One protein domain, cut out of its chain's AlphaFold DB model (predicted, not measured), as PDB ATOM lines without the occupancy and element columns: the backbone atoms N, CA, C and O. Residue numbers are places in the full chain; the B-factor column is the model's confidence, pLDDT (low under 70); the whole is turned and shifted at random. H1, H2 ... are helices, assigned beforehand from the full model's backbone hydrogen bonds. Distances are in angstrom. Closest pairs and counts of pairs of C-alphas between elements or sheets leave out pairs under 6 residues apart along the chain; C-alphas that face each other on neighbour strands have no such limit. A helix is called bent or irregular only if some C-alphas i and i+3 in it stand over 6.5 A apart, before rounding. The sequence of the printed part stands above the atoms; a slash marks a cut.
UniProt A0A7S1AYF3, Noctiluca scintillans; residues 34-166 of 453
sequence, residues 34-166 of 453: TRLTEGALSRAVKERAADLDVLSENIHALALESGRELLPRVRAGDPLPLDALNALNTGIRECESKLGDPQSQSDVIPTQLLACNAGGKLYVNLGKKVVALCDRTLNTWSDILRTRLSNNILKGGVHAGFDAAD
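This is residues 34 to 166 of the 453 residues of a protein of Noctiluca scintillans (UniProt A0A7S1AYF3). This is a rod of helices built along one long helix, H2, with H3 folded back beside it as a helical hairpin, while H5 and H6 pack on H2 with the end of H5 at Cys 134 and the early part of H6 at Ser 142, and from there slope away from it toward opposite ends of the rod. At one end of the rod H1 and H7 lie side by side, running opposite ways; near the other end the short H4 packs on H5. The printed part has 133 residues with seven named helices, H1 to H7 in chain order, and no named strand; its class is all helix. It is only just loose, close to compact, with a radius of gyration of the C-alphas of 17.0 A, and spans 53 by 24 by 22 A.

Find C-alpha 49 at (185.464, 187.940, 80.306); from there H2, residues 49 to 76, runs 38.8 A to C-alpha 76 at (152.203, 174.312, 94.918). It has a kink of 47 degrees near residue 67, and is neither bent nor irregular, but only just: C-alphas 69 and 72 are 6.5 A apart. Next come H3, residues 82 to 97, 21.9 A; H4, residues 111 to 114; H5, residues 121 to 134, 20.7 A; and H6, residues 138 to 154, 24.4 A. H1, residues 34 to 47, measures 19.9 A, and H7, residues 160 to 166, ends with C-alpha 166 at (187.484, 189.227, 60.060).

Start at H2, the hub, which touches three helices. Look at the C-alphas of Leu 55 and Cys 95, the closest of the hairpin H2 and H3, 5.9 A apart at a shallow tilt of 16 degrees, opposite ways. H5 touches H2 at a steep tilt of 44 degrees, closest at the C-alphas of Ala 63 and Cys 134, 4.6 A. H6 touches residues 52 to 60 of H2 alone, at a steep tilt of 53 degrees, closest at the C-alphas of Ser 56 and Ser 142, 5.2 A. H5 and H6 are apart. H4 touches H5, closest at the C-alphas of Leu 113 and Leu 126, 5.4 A. Farther along, H1 touches H6 with residues 41 to 45 alone, closest at the C-alphas of Val 45 and Ser 150, 6.5 A. H1 touches H7 at a shallow tilt of 13 degrees, opposite ways, closest at the C-alphas of Ala 40 and Phe 162, 6.0 A. H1 and H2 meet only through their link. In H1, H3, H6 and H7 every O i to N i+4 pair is within hydrogen-bond range, in H2 21 of 24 and in H5 9 of 10; H4 is too short for such a pair.

The two C-alphas farthest apart, those of Ala 76 and Ala 164, are 53.4 A apart. The printed part has no cut; its long link is residues 98 to 110, between H3 and H4. There you find the low confidence, residues 102 to 104 with pLDDT under 70, against a mean of 91.2 over the printed part.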
ATOM      1  N   THR A  34     189.432 179.958  58.873       94.50
ATOM      2  CA  THR A  34     188.553 179.507  59.966       94.50
ATOM      3  C   THR A  34     189.290 179.544  61.305       94.50
ATOM      4  O   THR A  34     188.795 180.130  62.266       94.50
ATOM      5  N   ARG A  35     190.515 179.004  61.360       97.75
ATOM      6  CA  ARG A  35     191.354 178.997  62.567       97.75
ATOM      7  C   ARG A  35     191.679 180.413  63.057       97.75
ATOM      8  O   ARG A  35     191.664 180.672  64.263       97.75
ATOM      9  N   LEU A  36     191.987 181.334  62.144       96.81
ATOM     10  CA  LEU A  36     192.276 182.733  62.469       96.81
ATOM     11  C   LEU A  36     191.028 183.463  62.979       96.81
ATOM     12  O   LEU A  36     191.126 184.170  63.986       96.81
ATOM     13  N   THR A  37     189.866 183.247  62.354       95.38
ATOM     14  CA  THR A  37     188.579 183.811  62.794       95.38
ATOM     15  C   THR A  37     188.182 183.273  64.170       95.38
ATOM     16  O   THR A  37     187.845 184.058  65.055       95.38
ATOM     17  N   GLU A  38     188.306 181.965  64.420       96.06
ATOM     18  CA  GLU A  38     188.077 181.368  65.746       96.06
ATOM     19  C   GLU A  38     189.032 181.941  66.805       96.06
ATOM     20  O   GLU A  38     188.622 182.267  67.923       96.06
ATOM     21  N   GLY A  39     190.307 182.126  66.451       97.25
ATOM     22  CA  GLY A  39     191.297 182.765  67.316       97.25
ATOM     23  C   GLY A  39     190.961 184.227  67.629       97.25
ATOM     24  O   GLY A  39     191.107 184.657  68.775       97.25
ATOM     25  N   ALA A  40     190.493 184.992  66.640       96.94
ATOM     26  CA  ALA A  40     190.045 186.371  66.818       96.94
ATOM     27  C   ALA A  40     188.785 186.453  67.691       96.94
ATOM     28  O   ALA A  40     188.733 187.272  68.609       96.94
ATOM     29  N   LEU A  41     187.817 185.561  67.467       96.88
ATOM     30  CA  LEU A  41     186.600 185.455  68.266       96.88
ATOM     31  C   LEU A  41     186.923 185.139  69.728       96.88
ATOM     32  O   LEU A  41     186.433 185.807  70.634       96.88
ATOM     33  N   SER A  42     187.794 184.155  69.964       96.69
ATOM     34  CA  SER A  42     188.234 183.774  71.310       96.69
ATOM     35  C   SER A  42     188.899 184.940  72.049       96.69
ATOM     36  O   SER A  42     188.603 185.175  73.223       96.69
ATOM     37  N   ARG A  43     189.739 185.732  71.362       96.56
ATOM     38  CA  ARG A  43     190.323 186.961  71.931       96.56
ATOM     39  C   ARG A  43     189.252 187.992  72.286       96.56
ATOM     40  O   ARG A  43     189.238 188.449  73.424       96.56
ATOM     41  N   ALA A  44     188.328 188.282  71.372       96.00
ATOM     42  CA  ALA A  44     187.256 189.254  71.591       96.00
ATOM     43  C   ALA A  44     186.330 188.863  72.760       96.00
ATOM     44  O   ALA A  44     185.963 189.693  73.591       96.00
ATOM     45  N   VAL A  45     186.000 187.575  72.893       95.31
ATOM     46  CA  VAL A  45     185.229 187.063  74.040       95.31
ATOM     47  C   VAL A  45     186.031 187.177  75.339       95.31
ATOM     48  O   VAL A  45     185.479 187.561  76.369       95.31
ATOM     49  N   LYS A  46     187.339 186.883  75.306       95.62
ATOM     50  CA  LYS A  46     188.224 186.981  76.476       95.62
ATOM     51  C   LYS A  46     188.402 188.421  76.961       95.62
ATOM     52  O   LYS A  46     188.444 188.636  78.170       95.62
ATOM     53  N   GLU A  47     188.467 189.394  76.056       95.12
ATOM     54  CA  GLU A  47     188.514 190.826  76.394       95.12
ATOM     55  C   GLU A  47     187.287 191.265  77.209       95.12
ATOM     56  O   GLU A  47     187.387 192.153  78.052       95.12
ATOM     57  N   ARG A  48     186.152 190.577  77.035       92.88
ATOM     58  CA  ARG A  48     184.911 190.801  77.789       92.88
ATOM     59  C   ARG A  48     184.677 189.823  78.941       92.88
ATOM     60  O   ARG A  48     183.595 189.831  79.522       92.88
ATOM     61  N   ALA A  49     185.655 188.989  79.301       93.75
ATOM     62  CA  ALA A  49     185.464 187.940  80.306       93.75
ATOM     63  C   ALA A  49     185.009 188.495  81.667       93.75
ATOM     64  O   ALA A  49     184.035 187.999  82.222       93.75
ATOM     65  N   ALA A  50     185.647 189.566  82.153       94.25
ATOM     66  CA  ALA A  50     185.289 190.180  83.432       94.25
ATOM     67  C   ALA A  50     183.856 190.742  83.431       94.25
ATOM     68  O   ALA A  50     183.108 190.533  84.384       94.25
ATOM     69  N   ASP A  51     183.442 191.396  82.340       93.69
ATOM     70  CA  ASP A  51     182.065 191.874  82.189       93.69
ATOM     71  C   ASP A  51     181.072 190.710  82.198       93.69
ATOM     72  O   ASP A  51     180.024 190.791  82.834       93.69
ATOM     73  N   LEU A  52     181.385 189.625  81.485       94.19
ATOM     74  CA  LEU A  52     180.532 188.442  81.426       94.19
ATOM     75  C   LEU A  52     180.393 187.772  82.791       94.19
ATOM     76  O   LEU A  52     179.292 187.331  83.119       94.19
ATOM     77  N   ASP A  53     181.460 187.717  83.584       95.06
ATOM     78  CA  ASP A  53     181.420 187.162  84.937       95.06
ATOM     79  C   ASP A  53     180.486 188.008  85.825       95.06
ATOM     80  O   ASP A  53     179.541 187.469  86.402       95.06
ATOM     81  N   VAL A  54     180.620 189.343  85.799       95.75
ATOM     82  CA  VAL A  54     179.719 190.269  86.516       95.75
ATOM     83  C   VAL A  54     178.265 190.133  86.048       95.75
ATOM     84  O   VAL A  54     177.337 190.126  86.857       95.75
ATOM     85  N   LEU A  55     178.018 190.025  84.738       94.38
ATOM     86  CA  LEU A  55     176.665 189.829  84.205       94.38
ATOM     87  C   LEU A  55     176.076 188.480  84.631       94.38
ATOM     88  O   LEU A  55     174.897 188.415  84.974       94.38
ATOM     89  N   SER A  56     176.889 187.423  84.644       94.88
ATOM     90  CA  SER A  56     176.469 186.085  85.073       94.88
ATOM     91  C   SER A  56     176.088 186.077  86.550       94.88
ATOM     92  O   SER A  56     175.038 185.544  86.904       94.88
ATOM     93  N   GLU A  57     176.902 186.706  87.399       96.31
ATOM     94  CA  GLU A  57     176.633 186.865  88.831       96.31
ATOM     95  C   GLU A  57     175.339 187.647  89.072       96.31
ATOM     96  O   GLU A  57     174.498 187.207  89.855       96.31
ATOM     97  N   ASN A  58     175.127 188.750  88.346       94.69
ATOM     98  CA  ASN A  58     173.913 189.559  88.455       94.69
ATOM     99  C   ASN A  58     172.653 188.781  88.049       94.69
ATOM    100  O   ASN A  58     171.665 188.787  88.787       94.69
ATOM    101  N   ILE A  59     172.676 188.082  86.905       94.12
ATOM    102  CA  ILE A  59     171.535 187.259  86.477       94.12
ATOM    103  C   ILE A  59     171.300 186.117  87.467       94.12
ATOM    104  O   ILE A  59     170.152 185.833  87.808       94.12
ATOM    105  N   HIS A  60     172.357 185.464  87.953       95.56
ATOM    106  CA  HIS A  60     172.217 184.365  88.902       95.56
ATOM    107  C   HIS A  60     171.641 184.838  90.243       95.56
ATOM    108  O   HIS A  60     170.710 184.218  90.753       95.56
ATOM    109  N   ALA A  61     172.123 185.961  90.784       94.81
ATOM    110  CA  ALA A  61     171.589 186.559  92.005       94.81
ATOM    111  C   ALA A  61     170.107 186.944  91.847       94.81
ATOM    112  O   ALA A  61     169.295 186.622  92.714       94.81
ATOM    113  N   LEU A  62     169.738 187.550  90.713       94.69
ATOM    114  CA  LEU A  62     168.346 187.858  90.370       94.69
ATOM    115  C   LEU A  62     167.482 186.591  90.298       94.69
ATOM    116  O   LEU A  62     166.384 186.553  90.854       94.69
ATOM    117  N   ALA A  63     167.977 185.553  89.622       93.81
ATOM    118  CA  ALA A  63     167.285 184.282  89.451       93.81
ATOM    119  C   ALA A  63     167.073 183.560  90.791       93.81
ATOM    120  O   ALA A  63     165.993 183.010  91.009       93.81
ATOM    121  N   LEU A  64     168.057 183.611  91.699       94.19
ATOM    122  CA  LEU A  64     167.945 183.089  93.063       94.19
ATOM    123  C   LEU A  64     166.921 183.870  93.885       94.19
ATOM    124  O   LEU A  64     166.077 183.257  94.540       94.19
ATOM    125  N   GLU A  65     166.971 185.203  93.844       93.50
ATOM    126  CA  GLU A  65     166.057 186.048  94.613       93.50
ATOM    127  C   GLU A  65     164.611 185.881  94.133       93.50
ATOM    128  O   GLU A  65     163.730 185.554  94.924       93.50
ATOM    129  N   SER A  66     164.377 185.960  92.820       93.50
ATOM    130  CA  SER A  66     163.063 185.663  92.231       93.50
ATOM    131  C   SER A  66     162.646 184.208  92.476       93.50
ATOM    132  O   SER A  66     161.471 183.916  92.695       93.50
ATOM    133  N   GLY A  67     163.602 183.276  92.485       92.94
ATOM    134  CA  GLY A  67     163.364 181.856  92.728       92.94
ATOM    135  C   GLY A  67     162.839 181.556  94.134       92.94
ATOM    136  O   GLY A  67     162.000 180.666  94.278       92.94
ATOM    137  N   ARG A  68     163.260 182.316  95.156       93.75
ATOM    138  CA  ARG A  68     162.758 182.180  96.540       93.75
ATOM    139  C   ARG A  68     161.252 182.402  96.636       93.75
ATOM    140  O   ARG A  68     160.592 181.716  97.412       93.75
ATOM    141  N   GLU A  69     160.715 183.319  95.837       93.62
ATOM    142  CA  GLU A  69     159.280 183.602  95.790       93.62
ATOM    143  C   GLU A  69     158.539 182.707  94.784       93.62
ATOM    144  O   GLU A  69     157.477 182.156  95.091       93.62
ATOM    145  N   LEU A  70     159.087 182.548  93.577       94.06
ATOM    146  CA  LEU A  70     158.389 181.917  92.458       94.06
ATOM    147  C   LEU A  70     158.392 180.385  92.534       94.06
ATOM    148  O   LEU A  70     157.363 179.761  92.273       94.06
ATOM    149  N   LEU A  71     159.513 179.749  92.899       94.44
ATOM    150  CA  LEU A  71     159.634 178.284  92.857       94.44
ATOM    151  C   LEU A  71     158.686 177.560  93.828       94.44
ATOM    152  O   LEU A  71     158.081 176.570  93.404       94.44
ATOM    153  N   PRO A  72     158.491 178.007  95.090       94.44
ATOM    154  CA  PRO A  72     157.505 177.389  95.977       94.44
ATOM    155  C   PRO A  72     156.086 177.431  95.397       94.44
ATOM    156  O   PRO A  72     155.376 176.429  95.457       94.44
ATOM    157  N   ARG A  73     155.706 178.546  94.759       92.88
ATOM    158  CA  ARG A  73     154.388 178.726  94.128       92.88
ATOM    159  C   ARG A  73     154.209 177.840  92.900       92.88
ATOM    160  O   ARG A  73     153.169 177.203  92.765       92.88
ATOM    161  N   VAL A  74     155.238 177.714  92.050       92.00
ATOM    162  CA  VAL A  74     155.215 176.760  90.923       92.00
ATOM    163  C   VAL A  74     154.963 175.336  91.427       92.00
ATOM    164  O   VAL A  74     154.149 174.619  90.847       92.00
ATOM    165  N   ARG A  75     155.634 174.924  92.512       90.06
ATOM    166  CA  ARG A  75     155.501 173.575  93.095       90.06
ATOM    167  C   ARG A  75     154.129 173.335  93.726       90.06
ATOM    168  O   ARG A  75     153.619 172.224  93.631       90.06
ATOM    169  N   ALA A  76     153.547 174.360  94.344       89.06
ATOM    170  CA  ALA A  76     152.203 174.312  94.918       89.06
ATOM    171  C   ALA A  76     151.085 174.393  93.860       89.06
ATOM    172  O   ALA A  76     149.941 174.061  94.152       89.06
ATOM    173  N   GLY A  77     151.407 174.802  92.626       84.69
ATOM    174  CA  GLY A  77     150.415 175.079  91.584       84.69
ATOM    175  C   GLY A  77     149.686 176.415  91.772       84.69
ATOM    176  O   GLY A  77     148.670 176.650  91.119       84.69
ATOM    177  N   ASP A  78     150.208 177.290  92.632       89.25
ATOM    178  CA  ASP A  78     149.615 178.582  92.966       89.25
ATOM    179  C   ASP A  78     149.859 179.628  91.869       89.25
ATOM    180  O   ASP A  78     150.860 179.528  91.150       89.25
ATOM    181  N   PRO A  79     149.004 180.667  91.761       88.81
ATOM    182  CA  PRO A  79     149.231 181.835  90.907       88.81
ATOM    183  C   PRO A  79     150.611 182.487  91.122       88.81
ATOM    184  O   PRO A  79     150.995 182.802  92.254       88.81
ATOM    185  N   LEU A  80     151.342 182.717  90.024       91.44
ATOM    186  CA  LEU A  80     152.638 183.403  90.013       91.44
ATOM    187  C   LEU A  80     152.455 184.931  89.944       91.44
ATOM    188  O   LEU A  80     151.757 185.406  89.044       91.44
ATOM    189  N   PRO A  81     153.080 185.715  90.845       92.06
ATOM    190  CA  PRO A  81     152.980 187.173  90.839       92.06
ATOM    191  C   PRO A  81     153.573 187.784  89.567       92.06
ATOM    192  O   PRO A  81     154.748 187.582  89.255       92.06
ATOM    193  N   LEU A  82     152.764 188.564  88.847       90.38
ATOM    194  CA  LEU A  82     153.180 189.188  87.591       90.38
ATOM    195  C   LEU A  82     154.348 190.167  87.789       90.38
ATOM    196  O   LEU A  82     155.244 190.209  86.952       90.38
ATOM    197  N   ASP A  83     154.378 190.895  88.907       90.94
ATOM    198  CA  ASP A  83     155.457 191.839  89.219       90.94
ATOM    199  C   ASP A  83     156.807 191.130  89.383       90.94
ATOM    200  O   ASP A  83     157.804 191.578  88.820       90.94
ATOM    201  N   ALA A  84     156.834 189.971  90.050       91.25
ATOM    202  CA  ALA A  84     158.041 189.158  90.194       91.25
ATOM    203  C   ALA A  84     158.502 188.566  88.847       91.25
ATOM    204  O   ALA A  84     159.692 188.581  88.530       91.25
ATOM    205  N   LEU A  85     157.568 188.100  88.005       93.81
ATOM    206  CA  LEU A  85     157.881 187.621  86.651       93.81
ATOM    207  C   LEU A  85     158.423 188.745  85.752       93.81
ATOM    208  O   LEU A  85     159.368 188.532  84.988       93.81
ATOM    209  N   ASN A  86     157.847 189.944  85.849       92.75
ATOM    210  CA  ASN A  86     158.297 191.124  85.117       92.75
ATOM    211  C   ASN A  86     159.662 191.612  85.610       92.75
ATOM    212  O   ASN A  86     160.493 191.973  84.779       92.75
ATOM    213  N   ALA A  87     159.920 191.586  86.919       91.12
ATOM    214  CA  ALA A  87     161.218 191.930  87.494       91.12
ATOM    215  C   ALA A  87     162.315 190.970  87.009       91.12
ATOM    216  O   ALA A  87     163.348 191.423  86.513       91.12
ATOM    217  N   LEU A  88     162.056 189.655  87.042       93.56
ATOM    218  CA  LEU A  88     162.968 188.637  86.511       93.56
ATOM    219  C   LEU A  88     163.260 188.863  85.020       93.56
ATOM    220  O   LEU A  88     164.418 188.888  84.603       93.56
ATOM    221  N   ASN A  89     162.220 189.076  84.211       94.44
ATOM    222  CA  ASN A  89     162.380 189.369  82.789       94.44
ATOM    223  C   ASN A  89     163.173 190.656  82.542       94.44
ATOM    224  O   ASN A  89     164.017 190.687  81.651       94.44
ATOM    225  N   THR A  90     162.891 191.712  83.301       91.94
ATOM    226  CA  THR A  90     163.548 193.014  83.147       91.94
ATOM    227  C   THR A  90     165.034 192.896  83.443       91.94
ATOM    228  O   THR A  90     165.840 193.247  82.587       91.94
ATOM    229  N   GLY A  91     165.409 192.298  84.575       90.94
ATOM    230  CA  GLY A  91     166.821 192.152  84.927       90.94
ATOM    231  C   GLY A  91     167.597 191.231  83.973       90.94
ATOM    232  O   GLY A  91     168.749 191.521  83.648       90.94
ATOM    233  N   ILE A  92     166.964 190.177  83.432       92.19
ATOM    234  CA  ILE A  92     167.569 189.362  82.363       92.19
ATOM    235  C   ILE A  92     167.806 190.214  81.104       92.19
ATOM    236  O   ILE A  92     168.919 190.208  80.576       92.19
ATOM    237  N   ARG A  93     166.812 190.991  80.640       90.56
ATOM    238  CA  ARG A  93     166.966 191.860  79.452       90.56
ATOM    239  C   ARG A  93     168.027 192.925  79.643       90.56
ATOM    240  O   ARG A  93     168.784 193.190  78.717       90.56
ATOM    241  N   GLU A  94     168.086 193.544  80.816       89.31
ATOM    242  CA  GLU A  94     169.092 194.558  81.125       89.31
ATOM    243  C   GLU A  94     170.505 193.982  81.014       89.31
ATOM    244  O   GLU A  94     171.380 194.607  80.409       89.31
ATOM    245  N   CYS A  95     170.725 192.766  81.515       89.00
ATOM    246  CA  CYS A  95     172.014 192.096  81.383       89.00
ATOM    247  C   CYS A  95     172.315 191.695  79.930       89.00
ATOM    248  O   CYS A  95     173.411 191.952  79.438       89.00
ATOM    249  N   GLU A  96     171.340 191.124  79.220       89.06
ATOM    250  CA  GLU A  96     171.479 190.737  77.810       89.06
ATOM    251  C   GLU A  96     171.719 191.941  76.885       89.06
ATOM    252  O   GLU A  96     172.499 191.844  75.940       89.06
ATOM    253  N   SER A  97     171.113 193.099  77.173       87.88
ATOM    254  CA  SER A  97     171.260 194.322  76.368       87.88
ATOM    255  C   SER A  97     172.712 194.805  76.277       87.88
ATOM    256  O   SER A  97     173.122 195.388  75.274       87.88
ATOM    257  N   LYS A  98     173.528 194.478  77.286       88.38
ATOM    258  CA  LYS A  98     174.959 194.801  77.344       88.38
ATOM    259  C   LYS A  98     175.820 193.902  76.445       88.38
ATOM    260  O   LYS A  98     177.036 194.091  76.390       88.38
ATOM    261  N   LEU A  99     175.223 192.932  75.743       86.31
ATOM    262  CA  LEU A  99     175.894 192.058  74.772       86.31
ATOM    263  C   LEU A  99     175.848 192.588  73.326       86.31
ATOM    264  O   LEU A  99     176.368 191.921  72.435       86.31
ATOM    265  N   GLY A 100     175.245 193.757  73.080       76.00
ATOM    266  CA  GLY A 100     175.423 194.514  71.833       76.00
ATOM    267  C   GLY A 100     174.513 194.164  70.646       76.00
ATOM    268  O   GLY A 100     174.610 194.841  69.631       76.00
ATOM    269  N   ASP A 101     173.602 193.186  70.753       75.44
ATOM    270  CA  ASP A 101     172.601 192.897  69.706       75.44
ATOM    271  C   ASP A 101     171.168 192.890  70.284       75.44
ATOM    272  O   ASP A 101     170.765 191.907  70.922       75.44
ATOM    273  N   PRO A 102     170.366 193.950  70.050       64.44
ATOM    274  CA  PRO A 102     168.985 194.026  70.523       64.44
ATOM    275  C   PRO A 102     168.033 193.058  69.798       64.44
ATOM    276  O   PRO A 102     166.914 192.859  70.266       64.44
ATOM    277  N   GLN A 103     168.447 192.453  68.675       67.06
ATOM    278  CA  GLN A 103     167.675 191.440  67.945       67.06
ATOM    279  C   GLN A 103     168.043 190.000  68.340       67.06
ATOM    280  O   GLN A 103     167.445 189.046  67.832       67.06
ATOM    281  N   SER A 104     169.006 189.809  69.248       69.62
ATOM    282  CA  SER A 104     169.346 188.479  69.754       69.62
ATOM    283  C   SER A 104     168.171 187.858  70.531       69.62
ATOM    284  O   SER A 104     167.426 188.541  71.237       69.62
ATOM    285  N   GLN A 105     167.956 186.545  70.374       74.94
ATOM    286  CA  GLN A 105     166.873 185.846  71.073       74.94
ATOM    287  C   GLN A 105     167.117 185.874  72.588       74.94
ATOM    288  O   GLN A 105     168.010 185.202  73.101       74.94
ATOM    289  N   SER A 106     166.293 186.650  73.291       82.06
ATOM    290  CA  SER A 106     166.313 186.791  74.747       82.06
ATOM    291  C   SER A 106     165.854 185.507  75.449       82.06
ATOM    292  O   SER A 106     164.958 184.811  74.970       82.06
ATOM    293  N   ASP A 107     166.449 185.179  76.602       85.06
ATOM    294  CA  ASP A 107     166.082 183.985  77.382       85.06
ATOM    295  C   ASP A 107     164.839 184.191  78.260       85.06
ATOM    296  O   ASP A 107     164.405 183.265  78.948       85.06
ATOM    297  N   VAL A 108     164.251 185.384  78.226       91.00
ATOM    298  CA  VAL A 108     163.107 185.800  79.045       91.00
ATOM    299  C   VAL A 108     161.860 184.946  78.839       91.00
ATOM    300  O   VAL A 108     161.706 184.204  77.867       91.00
ATOM    301  N   ILE A 109     160.917 185.084  79.764       93.06
ATOM    302  CA  ILE A 109     159.575 184.526  79.649       93.06
ATOM    303  C   ILE A 109     158.836 185.262  78.512       93.06
ATOM    304  O   ILE A 109     158.668 186.485  78.600       93.06
ATOM    305  N   PRO A 110     158.376 184.559  77.456       90.88
ATOM    306  CA  PRO A 110     157.608 185.163  76.370       90.88
ATOM    307  C   PRO A 110     156.325 185.836  76.863       90.88
ATOM    308  O   PRO A 110     155.667 185.348  77.784       90.88
ATOM    309  N   THR A 111     155.912 186.914  76.197       90.25
ATOM    310  CA  THR A 111     154.711 187.686  76.561       90.25
ATOM    311  C   THR A 111     153.438 186.841  76.557       90.25
ATOM    312  O   THR A 111     152.576 187.047  77.407       90.25
ATOM    313  N   GLN A 112     153.337 185.831  75.680       90.44
ATOM    314  CA  GLN A 112     152.186 184.919  75.672       90.44
ATOM    315  C   GLN A 112     152.109 184.045  76.934       90.44
ATOM    316  O   GLN A 112     151.014 183.660  77.340       90.44
ATOM    317  N   LEU A 113     153.251 183.726  77.557       91.31
ATOM    318  CA  LEU A 113     153.277 182.990  78.824       91.31
ATOM    319  C   LEU A 113     152.985 183.909  80.012       91.31
ATOM    320  O   LEU A 113     152.323 183.471  80.944       91.31
ATOM    321  N   LEU A 114     153.408 185.176  79.971       90.19
ATOM    322  CA  LEU A 114     153.074 186.152  81.019       90.19
ATOM    323  C   LEU A 114     151.566 186.437  81.102       90.19
ATOM    324  O   LEU A 114     151.053 186.691  82.184       90.19
ATOM    325  N   ALA A 115     150.856 186.378  79.973       87.25
ATOM    326  CA  ALA A 115     149.422 186.663  79.887       87.25
ATOM    327  C   ALA A 115     148.516 185.435  80.126       87.25
ATOM    328  O   ALA A 115     147.315 185.496  79.855       87.25
ATOM    329  N   CYS A 116     149.063 184.292  80.555       87.75
ATOM    330  CA  CYS A 116     148.280 183.063  80.677       87.75
ATOM    331  C   CYS A 116     147.474 182.983  81.990       87.75
ATOM    332  O   CYS A 116     147.902 183.460  83.036       87.75
ATOM    333  N   ASN A 117     146.309 182.326  81.940       82.50
ATOM    334  CA  ASN A 117     145.463 182.103  83.117       82.50
ATOM    335  C   ASN A 117     145.958 180.911  83.949       82.50
ATOM    336  O   ASN A 117     146.319 179.868  83.390       82.50
ATOM    337  N   ALA A 118     145.888 181.035  85.277       77.12
ATOM    338  CA  ALA A 118     146.177 179.942  86.204       77.12
ATOM    339  C   ALA A 118     145.329 178.693  85.884       77.12
ATOM    340  O   ALA A 118     144.144 178.794  85.569       77.12
ATOM    341  N   GLY A 119     145.952 177.509  85.920       73.75
ATOM    342  CA  GLY A 119     145.298 176.220  85.636       73.75
ATOM    343  C   GLY A 119     145.172 175.835  84.151       73.75
ATOM    344  O   GLY A 119     144.750 174.722  83.844       73.75
ATOM    345  N   GLY A 120     145.559 176.706  83.211       81.81
ATOM    346  CA  GLY A 120     145.550 176.405  81.774       81.81
ATOM    347  C   GLY A 120     146.790 175.642  81.275       81.81
ATOM    348  O   GLY A 120     147.835 175.609  81.919       81.81
ATOM    349  N   LYS A 121     146.729 175.092  80.051       83.75
ATOM    350  CA  LYS A 121     147.877 174.402  79.411       83.75
ATOM    351  C   LYS A 121     149.126 175.290  79.276       83.75
ATOM    352  O   LYS A 121     150.243 174.799  79.411       83.75
ATOM    353  N   LEU A 122     148.948 176.590  79.025       87.56
ATOM    354  CA  LEU A 122     150.051 177.557  78.937       87.56
ATOM    355  C   LEU A 122     150.682 177.864  80.304       87.56
ATOM    356  O   LEU A 122     151.878 178.132  80.363       87.56
ATOM    357  N   TYR A 123     149.920 177.736  81.393       88.19
ATOM    358  CA  TYR A 123     150.407 177.944  82.757       88.19
ATOM    359  C   TYR A 123     151.450 176.901  83.164       88.19
ATOM    360  O   TYR A 123     152.472 177.221  83.764       88.19
ATOM    361  N   VAL A 124     151.251 175.648  82.739       88.75
ATOM    362  CA  VAL A 124     152.246 174.578  82.907       88.75
ATOM    363  C   VAL A 124     153.564 174.937  82.207       88.75
ATOM    364  O   VAL A 124     154.640 174.700  82.751       88.75
ATOM    365  N   ASN A 125     153.504 175.544  81.017       92.12
ATOM    366  CA  ASN A 125     154.699 175.981  80.290       92.12
ATOM    367  C   ASN A 125     155.361 177.208  80.932       92.12
ATOM    368  O   ASN A 125     156.589 177.279  80.950       92.12
ATOM    369  N   LEU A 126     154.575 178.131  81.498       93.75
ATOM    370  CA  LEU A 126     155.090 179.238  82.306       93.75
ATOM    371  C   LEU A 126     155.874 178.702  83.512       93.75
ATOM    372  O   LEU A 126     157.034 179.063  83.685       93.75
ATOM    373  N   GLY A 127     155.288 177.776  84.282       92.69
ATOM    374  CA  GLY A 127     155.956 177.135  85.418       92.69
ATOM    375  C   GLY A 127     157.263 176.442  85.019       92.69
ATOM    376  O   GLY A 127     158.292 176.665  85.652       92.69
ATOM    377  N   LYS A 128     157.266 175.681  83.913       93.25
ATOM    378  CA  LYS A 128     158.492 175.070  83.362       93.25
ATOM    379  C   LYS A 128     159.558 176.104  82.999       93.25
ATOM    380  O   LYS A 128     160.730 175.872  83.273       93.25
ATOM    381  N   LYS A 129     159.176 177.231  82.385       94.50
ATOM    382  CA  LYS A 129     160.120 178.294  82.006       94.50
ATOM    383  C   LYS A 129     160.697 178.995  83.237       94.50
ATOM    384  O   LYS A 129     161.893 179.248  83.256       94.50
ATOM    385  N   VAL A 130     159.880 179.258  84.259       95.00
ATOM    386  CA  VAL A 130     160.325 179.842  85.536       95.00
ATOM    387  C   VAL A 130     161.313 178.919  86.240       95.00
ATOM    388  O   VAL A 130     162.402 179.362  86.587       95.00
ATOM    389  N   VAL A 131     160.991 177.628  86.361       94.69
ATOM    390  CA  VAL A 131     161.916 176.613  86.895       94.69
ATOM    391  C   VAL A 131     163.217 176.610  86.096       94.69
ATOM    392  O   VAL A 131     164.292 176.748  86.664       94.69
ATOM    393  N   ALA A 132     163.130 176.560  84.766       93.94
ATOM    394  CA  ALA A 132     164.301 176.543  83.896       93.94
ATOM    395  C   ALA A 132     165.160 177.817  83.954       93.94
ATOM    396  O   ALA A 132     166.301 177.764  83.508       93.94
ATOM    397  N   LEU A 133     164.638 178.951  84.430       94.31
ATOM    398  CA  LEU A 133     165.400 180.189  84.615       94.31
ATOM    399  C   LEU A 133     165.993 180.280  86.025       94.31
ATOM    400  O   LEU A 133     167.171 180.600  86.165       94.31
ATOM    401  N   CYS A 134     165.196 179.971  87.049       94.44
ATOM    402  CA  CYS A 134     165.584 180.080  88.456       94.44
ATOM    403  C   CYS A 134     166.512 178.949  88.931       94.44
ATOM    404  O   CYS A 134     167.334 179.188  89.810       94.44
ATOM    405  N   ASP A 135     166.434 177.751  88.339       93.19
ATOM    406  CA  ASP A 135     167.278 176.606  88.723       93.19
ATOM    407  C   ASP A 135     168.642 176.587  88.002       93.19
ATOM    408  O   ASP A 135     169.474 175.712  88.253       93.19
ATOM    409  N   ARG A 136     168.908 177.532  87.089       94.00
ATOM    410  CA  ARG A 136     170.203 177.617  86.395       94.00
ATOM    411  C   ARG A 136     171.312 177.992  87.372       94.00
ATOM    412  O   ARG A 136     171.222 178.973  88.113       94.00
ATOM    413  N   THR A 137     172.402 177.236  87.307       95.44
ATOM    414  CA  THR A 137     173.625 177.546  88.053       95.44
ATOM    415  C   THR A 137     174.322 178.778  87.476       95.44
ATOM    416  O   THR A 137     174.095 179.139  86.318       95.44
ATOM    417  N   LEU A 138     175.221 179.385  88.257       95.12
ATOM    418  CA  LEU A 138     176.094 180.456  87.777       95.12
ATOM    419  C   LEU A 138     176.854 180.046  86.504       95.12
ATOM    420  O   LEU A 138     176.798 180.763  85.511       95.12
ATOM    421  N   ASN A 139     177.459 178.853  86.495       96.12
ATOM    422  CA  ASN A 139     178.190 178.333  85.333       96.12
ATOM    423  C   ASN A 139     177.295 178.233  84.091       96.12
ATOM    424  O   ASN A 139     177.703 178.609  82.999       96.12
ATOM    425  N   THR A 140     176.047 177.784  84.261       95.12
ATOM    426  CA  THR A 140     175.083 177.713  83.156       95.12
ATOM    427  C   THR A 140     174.792 179.097  82.577       95.12
ATOM    428  O   THR A 140     174.716 179.246  81.360       95.12
ATOM    429  N   TRP A 141     174.649 180.120  83.424       93.56
ATOM    430  CA  TRP A 141     174.478 181.496  82.958       93.56
ATOM    431  C   TRP A 141     175.724 182.024  82.248       93.56
ATOM    432  O   TRP A 141     175.594 182.600  81.167       93.56
ATOM    433  N   SER A 142     176.916 181.756  82.781       94.44
ATOM    434  CA  SER A 142     178.184 182.117  82.138       94.44
ATOM    435  C   SER A 142     178.328 181.516  80.742       94.44
ATOM    436  O   SER A 142     178.657 182.239  79.800       94.44
ATOM    437  N   ASP A 143     178.027 180.230  80.572       94.06
ATOM    438  CA  ASP A 143     178.126 179.552  79.276       94.06
ATOM    439  C   ASP A 143     177.124 180.109  78.252       94.06
ATOM    440  O   ASP A 143     177.464 180.322  77.081       94.06
ATOM    441  N   ILE A 144     175.896 180.406  78.692       91.81
ATOM    442  CA  ILE A 144     174.859 181.014  77.847       91.81
ATOM    443  C   ILE A 144     175.287 182.409  77.384       91.81
ATOM    444  O   ILE A 144     175.205 182.707  76.189       91.81
ATOM    445  N   LEU A 145     175.757 183.264  78.299       92.81
ATOM    446  CA  LEU A 145     176.174 184.626  77.958       92.81
ATOM    447  C   LEU A 145     177.412 184.629  77.053       92.81
ATOM    448  O   LEU A 145     177.441 185.391  76.087       92.81
ATOM    449  N   ARG A 146     178.388 183.742  77.294       93.62
ATOM    450  CA  ARG A 146     179.560 183.563  76.414       93.62
ATOM    451  C   ARG A 146     179.148 183.146  75.008       93.62
ATOM    452  O   ARG A 146     179.552 183.788  74.046       93.62
ATOM    453  N   THR A 147     178.294 182.131  74.884       92.75
ATOM    454  CA  THR A 147     177.796 181.655  73.581       92.75
ATOM    455  C   THR A 147     177.066 182.761  72.822       92.75
ATOM    456  O   THR A 147     177.258 182.940  71.620       92.75
ATOM    457  N   ARG A 148     176.237 183.542  73.520       91.06
ATOM    458  CA  ARG A 148     175.514 184.665  72.917       91.06
ATOM    459  C   ARG A 148     176.433 185.788  72.486       91.06
ATOM    460  O   ARG A 148     176.263 186.282  71.378       91.06
ATOM    461  N   LEU A 149     177.406 186.161  73.317       93.00
ATOM    462  CA  LEU A 149     178.400 187.153  72.932       93.00
ATOM    463  C   LEU A 149     179.152 186.694  71.680       93.00
ATOM    464  O   LEU A 149     179.247 187.470  70.738       93.00
ATOM    465  N   SER A 150     179.606 185.438  71.630       93.19
ATOM    466  CA  SER A 150     180.269 184.881  70.446       93.19
ATOM    467  C   SER A 150     179.404 185.011  69.193       93.19
ATOM    468  O   SER A 150     179.858 185.519  68.173       93.19
ATOM    469  N   ASN A 151     178.132 184.613  69.278       91.44
ATOM    470  CA  ASN A 151     177.200 184.711  68.156       91.44
ATOM    471  C   ASN A 151     176.929 186.164  67.738       91.44
ATOM    472  O   ASN A 151     176.769 186.435  66.553       91.44
ATOM    473  N   ASN A 152     176.868 187.092  68.692       90.88
ATOM    474  CA  ASN A 152     176.676 188.513  68.417       90.88
ATOM    475  C   ASN A 152     177.915 189.129  67.753       90.88
ATOM    476  O   ASN A 152     177.773 189.883  66.800       90.88
ATOM    477  N   ILE A 153     179.118 188.762  68.204       92.56
ATOM    478  CA  ILE A 153     180.381 189.176  67.581       92.56
ATOM    479  C   ILE A 153     180.459 188.658  66.139       92.56
ATOM    480  O   ILE A 153     180.745 189.432  65.235       92.56
ATOM    481  N   LEU A 154     180.121 187.385  65.902       91.19
ATOM    482  CA  LEU A 154     180.125 186.778  64.563       91.19
ATOM    483  C   LEU A 154     179.153 187.439  63.570       91.19
ATOM    484  O   LEU A 154     179.355 187.331  62.365       91.19
ATOM    485  N   LYS A 155     178.095 188.108  64.044       88.56
ATOM    486  CA  LYS A 155     177.172 188.868  63.181       88.56
ATOM    487  C   LYS A 155     177.750 190.208  62.707       88.56
ATOM    488  O   LYS A 155     177.191 190.800  61.787       88.56
ATOM    489  N   GLY A 156     178.836 190.671  63.324       89.00
ATOM    490  CA  GLY A 156     179.476 191.953  63.044       89.00
ATOM    491  C   GLY A 156     178.832 193.145  63.761       89.00
ATOM    492  O   GLY A 156     177.673 193.107  64.177       89.00
ATOM    493  N   GLY A 157     179.599 194.227  63.920       86.44
ATOM    494  CA  GLY A 157     179.142 195.509  64.475       86.44
ATOM    495  C   GLY A 157     179.140 195.586  66.005       86.44
ATOM    496  O   GLY A 157     178.832 196.636  66.567       86.44
ATOM    497  N   VAL A 158     179.497 194.494  66.684       88.44
ATOM    498  CA  VAL A 158     179.525 194.393  68.154       88.44
ATOM    499  C   VAL A 158     180.936 194.582  68.709       88.44
ATOM    500  O   VAL A 158     181.095 195.077  69.825       88.44
ATOM    501  N   HIS A 159     181.970 194.206  67.951       93.38
ATOM    502  CA  HIS A 159     183.355 194.257  68.411       93.38
ATOM    503  C   HIS A 159     184.292 194.711  67.290       93.38
ATOM    504  O   HIS A 159     184.756 193.905  66.487       93.38
ATOM    505  N   ALA A 160     184.644 196.001  67.287       93.25
ATOM    506  CA  ALA A 160     185.420 196.623  66.212       93.25
ATOM    507  C   ALA A 160     186.749 195.906  65.903       93.25
ATOM    508  O   ALA A 160     187.130 195.785  64.743       93.25
ATOM    509  N   GLY A 161     187.445 195.390  66.925       94.44
ATOM    510  CA  GLY A 161     188.688 194.637  66.724       94.44
ATOM    511  C   GLY A 161     188.484 193.269  66.060       94.44
ATOM    512  O   GLY A 161     189.358 192.813  65.328       94.44
ATOM    513  N   PHE A 162     187.327 192.632  66.279       95.62
ATOM    514  CA  PHE A 162     186.981 191.380  65.605       95.62
ATOM    515  C   PHE A 162     186.550 191.679  64.173       95.62
ATOM    516  O   PHE A 162     187.074 191.062  63.259       95.62
ATOM    517  N   ASP A 163     185.686 192.679  63.979       93.81
ATOM    518  CA  ASP A 163     185.204 193.090  62.656       93.81
ATOM    519  C   ASP A 163     186.366 193.476  61.724       93.81
ATOM    520  O   ASP A 163     186.395 193.090  60.553       93.81
ATOM    521  N   ALA A 164     187.365 194.199  62.249       94.62
ATOM    522  CA  ALA A 164     188.580 194.539  61.514       94.62
ATOM    523  C   ALA A 164     189.410 193.294  61.160       94.62
ATOM    524  O   ALA A 164     189.853 193.161  60.019       94.62
ATOM    525  N   ALA A 165     189.591 192.369  62.111       94.62
ATOM    526  CA  ALA A 165     190.320 191.126  61.876       94.62
ATOM    527  C   ALA A 165     189.603 190.219  60.862       94.62
ATOM    528  O   ALA A 165     190.247 189.709  59.954       94.62
ATOM    529  N   ASP A 166     188.287 190.048  60.973       92.44
ATOM    530  CA  ASP A 166     187.484 189.227  60.060       92.44
ATOM    531  C   ASP A 166     187.467 189.805  58.637       92.44
ATOM    532  O   ASP A 166     187.613 189.071  57.655       92.44
TER     533      ASP A 166